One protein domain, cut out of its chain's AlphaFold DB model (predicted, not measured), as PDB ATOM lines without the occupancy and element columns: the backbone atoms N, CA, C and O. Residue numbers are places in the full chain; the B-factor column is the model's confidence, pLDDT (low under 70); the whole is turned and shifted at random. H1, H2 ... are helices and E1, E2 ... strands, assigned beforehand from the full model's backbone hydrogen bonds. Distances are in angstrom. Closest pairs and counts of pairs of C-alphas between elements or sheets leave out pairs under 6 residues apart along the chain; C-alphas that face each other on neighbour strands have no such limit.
ATOM      1  N   SER A   7     -23.469  16.173  46.803       96.12
ATOM      2  CA  SER A   7     -22.986  17.485  46.401       96.12
ATOM      3  C   SER A   7     -21.496  17.627  46.694       96.12
ATOM      4  O   SER A   7     -20.968  16.976  47.596       96.12
ATOM      5  N   ALA A   8     -20.830  18.487  45.934       95.12
ATOM      6  CA  ALA A   8     -19.491  18.973  46.230       95.12
ATOM      7  C   ALA A   8     -19.449  20.494  46.084       95.12
ATOM      8  O   ALA A   8     -20.199  21.068  45.293       95.12
ATOM      9  N   GLU A   9     -18.561  21.121  46.843       96.19
ATOM     10  CA  GLU A   9     -18.364  22.566  46.856       96.19
ATOM     11  C   GLU A   9     -17.026  22.929  46.215       96.19
ATOM     12  O   GLU A   9     -16.006  22.276  46.447       96.19
ATOM     13  N   PHE A  10     -17.042  23.986  45.411       93.94
ATOM     14  CA  PHE A  10     -15.883  24.534  44.726       93.94
ATOM     15  C   PHE A  10     -15.801  26.032  44.994       93.94
ATOM     16  O   PHE A  10     -16.802  26.739  44.911       93.94
ATOM     17  N   HIS A  11     -14.602  26.526  45.290       95.50
ATOM     18  CA  HIS A  11     -14.369  27.961  45.413       95.50
ATOM     19  C   HIS A  11     -14.088  28.574  44.045       95.50
ATOM     20  O   HIS A  11     -13.227  28.095  43.310       95.50
ATOM     21  N   VAL A  12     -14.792  29.661  43.743       94.50
ATOM     22  CA  VAL A  12     -14.668  30.430  42.508       94.50
ATOM     23  C   VAL A  12     -14.276  31.861  42.864       94.50
ATOM     24  O   VAL A  12     -14.902  32.494  43.712       94.50
ATOM     25  N   SER A  13     -13.232  32.360  42.216       94.69
ATOM     26  CA  SER A  13     -12.740  33.735  42.317       94.69
ATOM     27  C   SER A  13     -11.943  34.067  41.057       94.69
ATOM     28  O   SER A  13     -11.452  33.161  40.378       94.69
ATOM     29  N   LEU A  14     -11.752  35.349  40.770       91.12
ATOM     30  CA  LEU A  14     -10.835  35.823  39.738       91.12
ATOM     31  C   LEU A  14      -9.469  36.156  40.351       91.12
ATOM     32  O   LEU A  14      -9.371  36.682  41.459       91.12
ATOM     33  N   SER A  15      -8.395  35.862  39.620       88.94
ATOM     34  CA  SER A  15      -7.025  36.200  40.033       88.94
ATOM     35  C   SER A  15      -6.678  37.668  39.778       88.94
ATOM     36  O   SER A  15      -5.853  38.235  40.495       88.94
ATOM     37  N   THR A  16      -7.316  38.287  38.787       87.38
ATOM     38  CA  THR A  16      -7.119  39.686  38.400       87.38
ATOM     39  C   THR A  16      -8.455  40.420  38.347       87.38
ATOM     40  O   THR A  16      -9.476  39.792  38.041       87.38
ATOM     41  N   PRO A  17      -8.471  41.734  38.614       87.19
ATOM     42  CA  PRO A  17      -9.674  42.522  38.424       87.19
ATOM     43  C   PRO A  17     -10.187  42.469  36.978       87.19
ATOM     44  O   PRO A  17      -9.423  42.212  36.045       87.19
ATOM     45  N   PRO A  18     -11.472  42.763  36.757       84.06
ATOM     46  CA  PRO A  18     -11.950  43.136  35.435       84.06
ATOM     47  C   PRO A  18     -11.309  44.464  35.003       84.06
ATOM     48  O   PRO A  18     -11.316  45.427  35.768       84.06
ATOM     49  N   HIS A  19     -10.706  44.511  33.811       73.19
ATOM     50  CA  HIS A  19      -9.763  45.578  33.435       73.19
ATOM     51  C   HIS A  19     -10.048  46.267  32.094       73.19
ATOM     52  O   HIS A  19      -9.192  47.008  31.603       73.19
ATOM     53  N   ARG A  20     -11.199  46.042  31.449       70.44
ATOM     54  CA  ARG A  20     -11.431  46.660  30.140       70.44
ATOM     55  C   ARG A  20     -11.741  48.147  30.333       70.44
ATOM     56  O   ARG A  20     -12.662  48.501  31.057       70.44
ATOM     57  N   ILE A  21     -10.957  49.002  29.673       57.94
ATOM     58  CA  ILE A  21     -10.994  50.469  29.831       57.94
ATOM     59  C   ILE A  21     -12.394  51.050  29.538       57.94
ATOM     60  O   ILE A  21     -12.808  51.976  30.224       57.94
ATOM     61  N   ASP A  22     -13.147  50.438  28.611       61.38
ATOM     62  CA  ASP A  22     -14.538  50.794  28.261       61.38
ATOM     63  C   ASP A  22     -15.561  49.710  28.667       61.38
ATOM     64  O   ASP A  22     -16.623  49.559  28.061       61.38
ATOM     65  N   GLY A  23     -15.199  48.863  29.627       61.25
ATOM     66  CA  GLY A  23     -16.040  47.779  30.114       61.25
ATOM     67  C   GLY A  23     -17.112  48.229  31.112       61.25
ATOM     68  O   GLY A  23     -17.028  49.301  31.705       61.25
ATOM     69  N   ASN A  24     -18.091  47.360  31.378       73.69
ATOM     70  CA  ASN A  24     -19.027  47.536  32.500       73.69
ATOM     71  C   ASN A  24     -18.365  47.215  33.860       73.69
ATOM     72  O   ASN A  24     -19.041  47.199  34.892       73.69
ATOM     73  N   GLY A  25     -17.065  46.890  33.873       83.12
ATOM     74  CA  GLY A  25     -16.285  46.590  35.077       83.12
ATOM     75  C   GLY A  25     -16.737  45.314  35.786       83.12
ATOM     76  O   GLY A  25     -16.475  45.140  36.977       83.12
ATOM     77  N   THR A  26     -17.460  44.449  35.070       89.50
ATOM     78  CA  THR A  26     -18.152  43.293  35.634       89.50
ATOM     79  C   THR A  26     -17.960  42.057  34.765       89.50
ATOM     80  O   THR A  26     -18.230  42.083  33.566       89.50
ATOM     81  N   VAL A  27     -17.557  40.955  35.392       91.31
ATOM     82  CA  VAL A  27     -17.430  39.627  34.786       91.31
ATOM     83  C   VAL A  27     -18.542  38.739  35.311       91.31
ATOM     84  O   VAL A  27     -18.742  38.638  36.524       91.31
ATOM     85  N   ARG A  28     -19.232  38.046  34.405       93.44
ATOM     86  CA  ARG A  28     -20.201  37.005  34.771       93.44
ATOM     87  C   ARG A  28     -19.640  35.633  34.433       93.44
ATOM     88  O   ARG A  28     -19.086  35.447  33.352       93.44
ATOM     89  N   VAL A  29     -19.794  34.687  35.355       93.75
ATOM     90  CA  VAL A  29     -19.329  33.302  35.193       93.75
ATOM     91  C   VAL A  29     -20.509  32.350  35.316       93.75
ATOM     92  O   VAL A  29     -21.231  32.375  36.312       93.75
ATOM     93  N   GLN A  30     -20.685  31.506  34.305       94.56
ATOM     94  CA  GLN A  30     -21.637  30.392  34.271       94.56
ATOM     95  C   GLN A  30     -20.888  29.103  33.907       94.56
ATOM     96  O   GLN A  30     -19.696  29.161  33.628       94.56
ATOM     97  N   TRP A  31     -21.549  27.943  33.876       93.19
ATOM     98  CA  TRP A  31     -20.936  26.693  33.404       93.19
ATOM     99  C   TRP A  31     -21.880  25.925  32.493       93.19
ATOM    100  O   TRP A  31     -23.078  25.844  32.758       93.19
ATOM    101  N   ASN A  32     -21.296  25.286  31.481       89.31
ATOM    102  CA  ASN A  32     -21.937  24.262  30.668       89.31
ATOM    103  C   ASN A  32     -21.350  22.889  30.987       89.31
ATOM    104  O   ASN A  32     -20.144  22.752  31.201       89.31
ATOM    105  N   THR A  33     -22.191  21.860  30.958       85.12
ATOM    106  CA  THR A  33     -21.761  20.459  30.972       85.12
ATOM    107  C   THR A  33     -21.694  19.930  29.539       85.12
ATOM    108  O   THR A  33     -22.508  20.285  28.689       85.12
ATOM    109  N   THR A  34     -20.705  19.086  29.260       82.06
ATOM    110  CA  THR A  34     -20.417  18.588  27.900       82.06
ATOM    111  C   THR A  34     -21.142  17.284  27.571       82.06
ATOM    112  O   THR A  34     -21.725  17.164  26.501       82.06
ATOM    113  N   GLU A  35     -21.154  16.333  28.506       82.44
ATOM    114  CA  GLU A  35     -21.667  14.971  28.262       82.44
ATOM    115  C   GLU A  35     -23.117  14.763  28.727       82.44
ATOM    116  O   GLU A  35     -23.836  13.909  28.213       82.44
ATOM    117  N   CYS A  36     -23.564  15.521  29.732       84.62
ATOM    118  CA  CYS A  36     -24.928  15.416  30.243       84.62
ATOM    119  C   CYS A  36     -25.429  16.745  30.807       84.62
ATOM    120  O   CYS A  36     -25.003  17.193  31.877       84.62
ATOM    121  N   ILE A  37     -26.367  17.353  30.084       83.75
ATOM    122  CA  ILE A  37     -26.900  18.698  30.346       83.75
ATOM    123  C   ILE A  37     -27.747  18.740  31.629       83.75
ATOM    124  O   ILE A  37     -27.772  19.753  32.319       83.75
ATOM    125  N   ASP A  38     -28.392  17.632  31.995       89.00
ATOM    126  CA  ASP A  38     -29.353  17.563  33.102       89.00
ATOM    127  C   ASP A  38     -28.982  16.537  34.189       89.00
ATOM    128  O   ASP A  38     -29.816  16.164  35.018       89.00
ATOM    129  N   CYS A  39     -27.728  16.075  34.215       92.00
ATOM    130  CA  CYS A  39     -27.246  15.159  35.251       92.00
ATOM    131  C   CYS A  39     -26.756  15.865  36.514       92.00
ATOM    132  O   CYS A  39     -26.648  15.223  37.563       92.00
ATOM    133  N   PHE A  40     -26.463  17.162  36.420       93.00
ATOM    134  CA  PHE A  40     -25.943  17.963  37.517       93.00
ATOM    135  C   PHE A  40     -26.781  19.221  37.701       93.00
ATOM    136  O   PHE A  40     -27.187  19.853  36.730       93.00
ATOM    137  N   THR A  41     -27.016  19.598  38.952       94.56
ATOM    138  CA  THR A  41     -27.554  20.910  39.305       94.56
ATOM    139  C   THR A  41     -26.456  21.750  39.938       94.56
ATOM    140  O   THR A  41     -25.717  21.282  40.805       94.56
ATOM    141  N   LEU A  42     -26.336  22.988  39.466       94.50
ATOM    142  CA  LEU A  42     -25.363  23.964  39.936       94.50
ATOM    143  C   LEU A  42     -26.072  25.047  40.743       94.50
ATOM    144  O   LEU A  42     -27.132  25.530  40.335       94.50
ATOM    145  N   SER A  43     -25.471  25.441  41.860       96.44
ATOM    146  CA  SER A  43     -25.954  26.541  42.686       96.44
ATOM    147  C   SER A  43     -24.783  27.361  43.238       96.44
ATOM    148  O   SER A  43     -23.927  26.772  43.891       96.44
ATOM    149  N   PRO A  44     -24.752  28.692  43.045       96.06
ATOM    150  CA  PRO A  44     -25.642  29.476  42.188       96.06
ATOM    151  C   PRO A  44     -25.441  29.149  40.695       96.06
ATOM    152  O   PRO A  44     -24.450  28.541  40.299       96.06
ATOM    153  N   LYS A  45     -26.404  29.545  39.849       94.12
ATOM    154  CA  LYS A  45     -26.317  29.355  38.385       94.12
ATOM    155  C   LYS A  45     -25.337  30.317  37.708       94.12
ATOM    156  O   LYS A  45     -24.943  30.090  36.569       94.12
ATOM    157  N   GLU A  46     -24.994  31.400  38.395       95.62
ATOM    158  CA  GLU A  46     -24.149  32.471  37.894       95.62
ATOM    159  C   GLU A  46     -23.425  33.156  39.050       95.62
ATOM    160  O   GLU A  46     -24.004  33.340  40.123       95.62
ATOM    161  N   PHE A  47     -22.190  33.581  38.796       95.25
ATOM    162  CA  PHE A  47     -21.441  34.486  39.663       95.25
ATOM    163  C   PHE A  47     -21.195  35.806  38.953       95.25
ATOM    164  O   PHE A  47     -21.025  35.843  37.734       95.25
ATOM    165  N   THR A  48     -21.139  36.876  39.738       95.19
ATOM    166  CA  THR A  48     -20.807  38.219  39.265       95.19
ATOM    167  C   THR A  48     -19.609  38.742  40.046       95.19
ATOM    168  O   THR A  48     -19.641  38.804  41.278       95.19
ATOM    169  N   PHE A  49     -18.563  39.123  39.320       93.94
ATOM    170  CA  PHE A  49     -17.329  39.677  39.865       93.94
ATOM    171  C   PHE A  49     -17.093  41.088  39.327       93.94
ATOM    172  O   PHE A  49     -17.333  41.356  38.155       93.94
ATOM    173  N   ASN A  50     -16.599  41.982  40.170       92.25
ATOM    174  CA  ASN A  50     -16.252  43.366  39.869       92.25
ATOM    175  C   ASN A  50     -14.967  43.762  40.616       92.25
ATOM    176  O   ASN A  50     -14.381  42.956  41.339       92.25
ATOM    177  N   ILE A  51     -14.538  45.016  40.471       90.88
ATOM    178  CA  ILE A  51     -13.315  45.541  41.106       90.88
ATOM    179  C   ILE A  51     -13.273  45.369  42.635       90.88
ATOM    180  O   ILE A  51     -12.189  45.281  43.204       90.88
ATOM    181  N   ASN A  52     -14.427  45.284  43.298       92.94
ATOM    182  CA  ASN A  52     -14.516  45.198  44.754       92.94
ATOM    183  C   ASN A  52     -14.485  43.754  45.268       92.94
ATOM    184  O   ASN A  52     -14.005  43.534  46.371       92.94
ATOM    185  N   ASN A  53     -14.982  42.782  44.492       93.94
ATOM    186  CA  ASN A  53     -15.173  41.404  44.964       93.94
ATOM    187  C   ASN A  53     -14.451  40.333  44.123       93.94
ATOM    188  O   ASN A  53     -14.659  39.142  44.343       93.94
ATOM    189  N   PHE A  54     -13.610  40.714  43.154       93.06
ATOM    190  CA  PHE A  54     -13.000  39.757  42.223       93.06
ATOM    191  C   PHE A  54     -12.192  38.644  42.914       93.06
ATOM    192  O   PHE A  54     -12.218  37.512  42.440       93.06
ATOM    193  N   GLN A  55     -11.532  38.919  44.046       95.19
ATOM    194  CA  GLN A  55     -10.770  37.914  44.812       95.19
ATOM    195  C   GLN A  55     -11.589  37.210  45.897       95.19
ATOM    196  O   GLN A  55     -11.091  36.278  46.535       95.19
ATOM    197  N   GLU A  56     -12.824  37.647  46.144       96.81
ATOM    198  CA  GLU A  56     -13.674  37.009  47.138       96.81
ATOM    199  C   GLU A  56     -14.042  35.605  46.660       96.81
ATOM    200  O   GLU A  56     -14.532  35.406  45.546       96.81
ATOM    201  N   LYS A  57     -13.786  34.609  47.512       96.81
ATOM    202  CA  LYS A  57     -14.131  33.219  47.221       96.81
ATOM    203  C   LYS A  57     -15.636  33.049  47.348       96.81
ATOM    204  O   LYS A  57     -16.177  33.104  48.450       96.81
ATOM    205  N   GLN A  58     -16.289  32.790  46.228       97.31
ATOM    206  CA  GLN A  58     -17.702  32.438  46.175       97.31
ATOM    207  C   GLN A  58     -17.833  30.916  46.012       97.31
ATOM    208  O   GLN A  58     -16.969  30.274  45.412       97.31
ATOM    209  N   ILE A  59     -18.874  30.313  46.589       97.69
ATOM    210  CA  ILE A  59     -19.044  28.851  46.607       97.69
ATOM    211  C   ILE A  59     -19.972  28.422  45.471       97.69
ATOM    212  O   ILE A  59     -21.118  28.860  45.402       97.69
ATOM    213  N   LEU A  60     -19.480  27.529  44.615       96.69
ATOM    214  CA  LEU A  60     -20.269  26.753  43.667       96.69
ATOM    215  C   LEU A  60     -20.554  25.374  44.258       96.69
ATOM    216  O   LEU A  60     -19.643  24.571  44.451       96.69
ATOM    217  N   THR A  61     -21.824  25.069  44.477       97.00
ATOM    218  CA  THR A  61     -22.298  23.734  44.834       97.00
ATOM    219  C   THR A  61     -22.732  22.993  43.576       97.00
ATOM    220  O   THR A  61     -23.607  23.451  42.840       97.00
ATOM    221  N   ILE A  62     -22.158  21.813  43.351       95.31
ATOM    222  CA  ILE A  62     -22.517  20.925  42.245       95.31
ATOM    223  C   ILE A  62     -23.145  19.664  42.822       95.31
ATOM    224  O   ILE A  62     -22.508  18.965  43.604       95.31
ATOM    225  N   THR A  63     -24.378  19.357  42.430       95.38
ATOM    226  CA  THR A  63     -25.118  18.181  42.906       95.38
ATOM    227  C   THR A  63     -25.391  17.225  41.757       95.38
ATOM    228  O   THR A  63     -25.939  17.632  40.735       95.38
ATOM    229  N   ARG A  64     -25.057  15.939  41.911       94.50
ATOM    230  CA  ARG A  64     -25.390  14.918  40.904       94.50
ATOM    231  C   ARG A  64     -26.831  14.450  41.101       94.50
ATOM    232  O   ARG A  64     -27.153  13.858  42.128       94.50
ATOM    233  N   ILE A  65     -27.685  14.648  40.103       95.69
ATOM    234  CA  ILE A  65     -29.103  14.252  40.141       95.69
ATOM    235  C   ILE A  65     -29.418  13.021  39.280       95.69
ATOM    236  O   ILE A  65     -30.413  12.344  39.540       95.69
ATOM    237  N   LYS A  66     -28.556  12.680  38.314       94.00
ATOM    238  CA  LYS A  66     -28.654  11.461  37.493       94.00
ATOM    239  C   LYS A  66     -27.295  10.778  37.360       94.00
ATOM    240  O   LYS A  66     -26.252  11.408  37.538       94.00
ATOM    241  N   ASN A  67     -27.301   9.486  37.038       89.38
ATOM    242  CA  ASN A  67     -26.071   8.799  36.653       89.38
ATOM    243  C   ASN A  67     -25.550   9.410  35.350       89.38
ATOM    244  O   ASN A  67     -26.302   9.567  34.395       89.38
ATOM    245  N   ALA A  68     -24.266   9.747  35.340       83.12
ATOM    246  CA  ALA A  68     -23.580  10.353  34.208       83.12
ATOM    247  C   ALA A  68     -22.220   9.680  34.037       83.12
ATOM    248  O   ALA A  68     -21.639   9.286  35.055       83.12
ATOM    249  N   PRO A  69     -21.672   9.605  32.816       85.69
ATOM    250  CA  PRO A  69     -20.246   9.367  32.651       85.69
ATOM    251  C   PRO A  69     -19.434  10.510  33.286       85.69
ATOM    252  O   PRO A  69     -19.985  11.520  33.743       85.69
ATOM    253  N   LYS A  70     -18.108  10.350  33.309       87.81
ATOM    254  CA  LYS A  70     -17.192  11.451  33.632       87.81
ATOM    255  C   LYS A  70     -17.497  12.634  32.718       87.81
ATOM    256  O   LYS A  70     -17.675  12.438  31.520       87.81
ATOM    257  N   THR A  71     -17.567  13.836  33.277       90.38
ATOM    258  CA  THR A  71     -17.943  15.037  32.524       90.38
ATOM    259  C   THR A  71     -17.037  16.209  32.857       90.38
ATOM    260  O   THR A  71     -16.438  16.282  33.935       90.38
ATOM    261  N   LEU A  72     -16.980  17.147  31.921       91.62
ATOM    262  CA  LEU A  72     -16.347  18.441  32.092       91.62
ATOM    263  C   LEU A  72     -17.413  19.510  32.282       91.62
ATOM    264  O   LEU A  72     -18.312  19.637  31.444       91.62
ATOM    265  N   LEU A  73     -17.266  20.308  33.341       91.88
ATOM    266  CA  LEU A  73     -17.902  21.616  33.407       91.88
ATOM    267  C   LEU A  73     -16.953  22.661  32.862       91.88
ATOM    268  O   LEU A  73     -15.913  22.936  33.457       91.88
ATOM    269  N   ILE A  74     -17.344  23.249  31.742       93.12
ATOM    270  CA  ILE A  74     -16.599  24.309  31.082       93.12
ATOM    271  C   ILE A  74     -17.242  25.631  31.502       93.12
ATOM    272  O   ILE A  74     -18.441  25.811  31.261       93.12
ATOM    273  N   PRO A  75     -16.501  26.543  32.152       92.88
ATOM    274  CA  PRO A  75     -17.047  27.842  32.493       92.88
ATOM    275  C   PRO A  75     -17.333  28.656  31.231       92.88
ATOM    276  O   PRO A  75     -16.672  28.513  30.211       92.88
ATOM    277  N   ILE A  76     -18.305  29.545  31.311       91.81
ATOM    278  CA  ILE A  76     -18.575  30.562  30.305       91.81
ATOM    279  C   ILE A  76     -18.267  31.893  30.966       91.81
ATOM    280  O   ILE A  76     -18.870  32.231  31.986       91.81
ATOM    281  N   LEU A  77     -17.299  32.609  30.404       90.06
ATOM    282  CA  LEU A  77     -16.831  33.892  30.905       90.06
ATOM    283  C   LEU A  77     -17.411  34.989  30.021       90.06
ATOM    284  O   LEU A  77     -17.209  34.981  28.808       90.06
ATOM    285  N   TYR A  78     -18.133  35.925  30.627       87.75
ATOM    286  CA  TYR A  78     -18.687  37.073  29.923       87.75
ATOM    287  C   TYR A  78     -18.006  38.358  30.381       87.75
ATOM    288  O   TYR A  78     -18.046  38.690  31.568       87.75
ATOM    289  N   GLY A  79     -17.485  39.102  29.404       82.88
ATOM    290  CA  GLY A  79     -17.014  40.471  29.559       82.88
ATOM    291  C   GLY A  79     -15.537  40.624  29.917       82.88
ATOM    292  O   GLY A  79     -14.835  39.688  30.296       82.88
ATOM    293  N   GLU A  80     -15.103  41.882  29.821       81.44
ATOM    294  CA  GLU A  80     -13.871  42.398  30.430       81.44
ATOM    295  C   GLU A  80     -12.562  41.737  29.964       81.44
ATOM    296  O   GLU A  80     -11.549  41.810  30.656       81.44
ATOM    297  N   GLY A  81     -12.556  41.117  28.778       78.19
ATOM    298  CA  GLY A  81     -11.376  40.485  28.182       78.19
ATOM    299  C   GLY A  81     -11.168  39.036  28.623       78.19
ATOM    300  O   GLY A  81     -10.440  38.303  27.957       78.19
ATOM    301  N   LEU A  82     -11.846  38.589  29.687       80.75
ATOM    302  CA  LEU A  82     -11.875  37.176  30.079       80.75
ATOM    303  C   LEU A  82     -12.690  36.327  29.100       80.75
ATOM    304  O   LEU A  82     -12.418  35.140  28.951       80.75
ATOM    305  N   ASP A  83     -13.629  36.946  28.384       79.69
ATOM    306  CA  ASP A  83     -14.364  36.357  27.261       79.69
ATOM    307  C   ASP A  83     -13.465  35.966  26.073       79.69
ATOM    308  O   ASP A  83     -13.866  35.164  25.233       79.69
ATOM    309  N   LEU A  84     -12.237  36.493  26.013       82.00
ATOM    310  CA  LEU A  84     -11.242  36.163  24.988       82.00
ATOM    311  C   LEU A  84     -10.311  35.011  25.399       82.00
ATOM    312  O   LEU A  84      -9.532  34.528  24.575       82.00
ATOM    313  N   ILE A  85     -10.363  34.576  26.661       83.12
ATOM    314  CA  ILE A  85      -9.527  33.483  27.164       83.12
ATOM    315  C   ILE A  85     -10.247  32.153  26.913       83.12
ATOM    316  O   ILE A  85     -11.421  32.028  27.265       83.12
ATOM    317  N   PRO A  86      -9.570  31.129  26.354       86.50
ATOM    318  CA  PRO A  86     -10.178  29.820  26.146       86.50
ATOM    319  C   PRO A  86     -10.727  29.234  27.460       86.50
ATOM    320  O   PRO A  86      -9.947  28.915  28.365       86.50
ATOM    321  N   PRO A  87     -12.054  29.048  27.588       84.81
ATOM    322  CA  PRO A  87     -12.671  28.651  28.851       84.81
ATOM    323  C   PRO A  87     -12.260  27.248  29.309       84.81
ATOM    324  O   PRO A  87     -12.335  26.926  30.494       84.81
ATOM    325  N   GLN A  88     -11.782  26.411  28.382       85.19
ATOM    326  CA  GLN A  88     -11.348  25.045  28.664       85.19
ATOM    327  C   GLN A  88     -10.200  24.997  29.682       85.19
ATOM    328  O   GLN A  88     -10.090  24.010  30.410       85.19
ATOM    329  N   MET A  89      -9.395  26.064  29.785       85.94
ATOM    330  CA  MET A  89      -8.303  26.173  30.762       85.94
ATOM    331  C   MET A  89      -8.789  26.151  32.219       85.94
ATOM    332  O   MET A  89      -8.015  25.826  33.115       85.94
ATOM    333  N   PHE A  90     -10.065  26.464  32.457       88.56
ATOM    334  CA  PHE A  90     -10.659  26.589  33.791       88.56
ATOM    335  C   PHE A  90     -11.726  25.517  34.060       88.56
ATOM    336  O   PHE A  90     -12.611  25.700  34.896       88.56
ATOM    337  N   SER A  91     -11.681  24.405  33.321       91.38
ATOM    338  CA  SER A  91     -12.700  23.360  33.417       91.38
ATOM    339  C   SER A  91     -12.624  22.589  34.736       91.38
ATOM    340  O   SER A  91     -11.541  22.271  35.227       91.38
ATOM    341  N   ILE A  92     -13.785  22.205  35.267       90.38
ATOM    342  CA  ILE A  92     -13.893  21.322  36.432       90.38
ATOM    343  C   ILE A  92     -14.165  19.901  35.937       90.38
ATOM    344  O   ILE A  92     -15.169  19.647  35.267       90.38
ATOM    345  N   TYR A  93     -13.281  18.967  36.289       91.06
ATOM    346  CA  TYR A  93     -13.483  17.540  36.042       91.06
ATOM    347  C   TYR A  93     -14.374  16.926  37.120       91.06
ATOM    348  O   TYR A  93     -14.042  16.967  38.309       91.06
ATOM    349  N   ILE A  94     -15.477  16.304  36.699       88.69
ATOM    350  CA  ILE A  94     -16.356  15.536  37.580       88.69
ATOM    351  C   ILE A  94     -16.334  14.061  37.202       88.69
ATOM    352  O   ILE A  94     -16.522  13.683  36.047       88.69
ATOM    353  N   ASP A  95     -16.157  13.246  38.237       83.69
ATOM    354  CA  ASP A  95     -16.253  11.786  38.233       83.69
ATOM    355  C   ASP A  95     -17.480  11.334  39.043       83.69
ATOM    356  O   ASP A  95     -17.660  11.871  40.159       83.69
TER     357      ASP A  95
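AT A GLANCE: This is residues 7 to 95 of the 95 residues of the protein "Hypothetical protein" of Rotaria sp. Silwood1 (UniProt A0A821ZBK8). Two sheets of strands lie face to face in a slender sandwich, the larger one, E4 E2 E6 E7, curled like part of a barrel, and the strands of both sheets run nearly along the same line. The short helix H1 sits beside E6 at the level of the larger sheet, and the unnamed residues 13 to 25 run through one end of the long axis. The 89 printed residues hold seven named strands and one named helix, in the order E1 E2 E3 E4 E5 E6 H1 E7. The larger sheet has the order E4 E2 E6 E7 and the smaller E1 E5 E3, both antiparallel throughout. The class is mostly strand, with 44 of the 89 residues, under half, in named elements; the whole is compact, with a radius of gyration of the C-alphas of 13.7 A, and spans 45 by 22 by 17 A, only just a rod.

HOW THE PARTS SIT: In the larger sheet E2, residues 26 to 33, and E6, residues 71 to 78, are the inner strands; N 30 and O 76 are within hydrogen-bond range at 3.0 A. E4, residues 47 to 50, is the edge strand next to E2, with N 29 and O 47 2.9 A apart. E7, residues 92 to 94, is the other edge strand, with N 73 and O 92 2.9 A apart. The pairing is staggered: E6 pairs with E7 over residues 71 to 73 and with E2 over residues 73 to 78. From edge to edge the way across this sheet turns by 139 degrees. H1, residues 87 to 90, is on this sheet, at the sheet's level with a height of 2.0 A; its closest C-alpha pair with E6 is Pro 75 and Pro 87, 5.8 A. H1 is too short for an O i to N i+4 pair, and its one O i to N i+3 pair is within range. In the other sheet E5, residues 58 to 64, is the inner strand between E1, residues 7 to 12, and E3, residues 40 to 43. N 10 and O 60 are 2.8 A apart, and N 61 and O 43 are 2.8 A apart. The parts of the two sheets that face each other are 9.5 A apart centre to centre, their best planes 26 degrees apart and their strands at 15 degrees.

IN THESE COORDINATES: E1 begins at C-alpha 7, (-22.986, 17.485, 46.401), and E7 ends at C-alpha 94, (-16.356, 15.536, 37.580). The longer strands are E2 at 23.6 A, E6 at 22.2 A, E5 at 19.8 A and E1 at 15.9 A.

THE WHOLE: The farthest C-alphas, of Ile 21 and Asn 67, are 44.8 A apart. The printed part has no cut. The link E1 to E2, 13 residues, is long. Mean pLDDT of the printed part is 88.9; residues 21 to 23 are under 70.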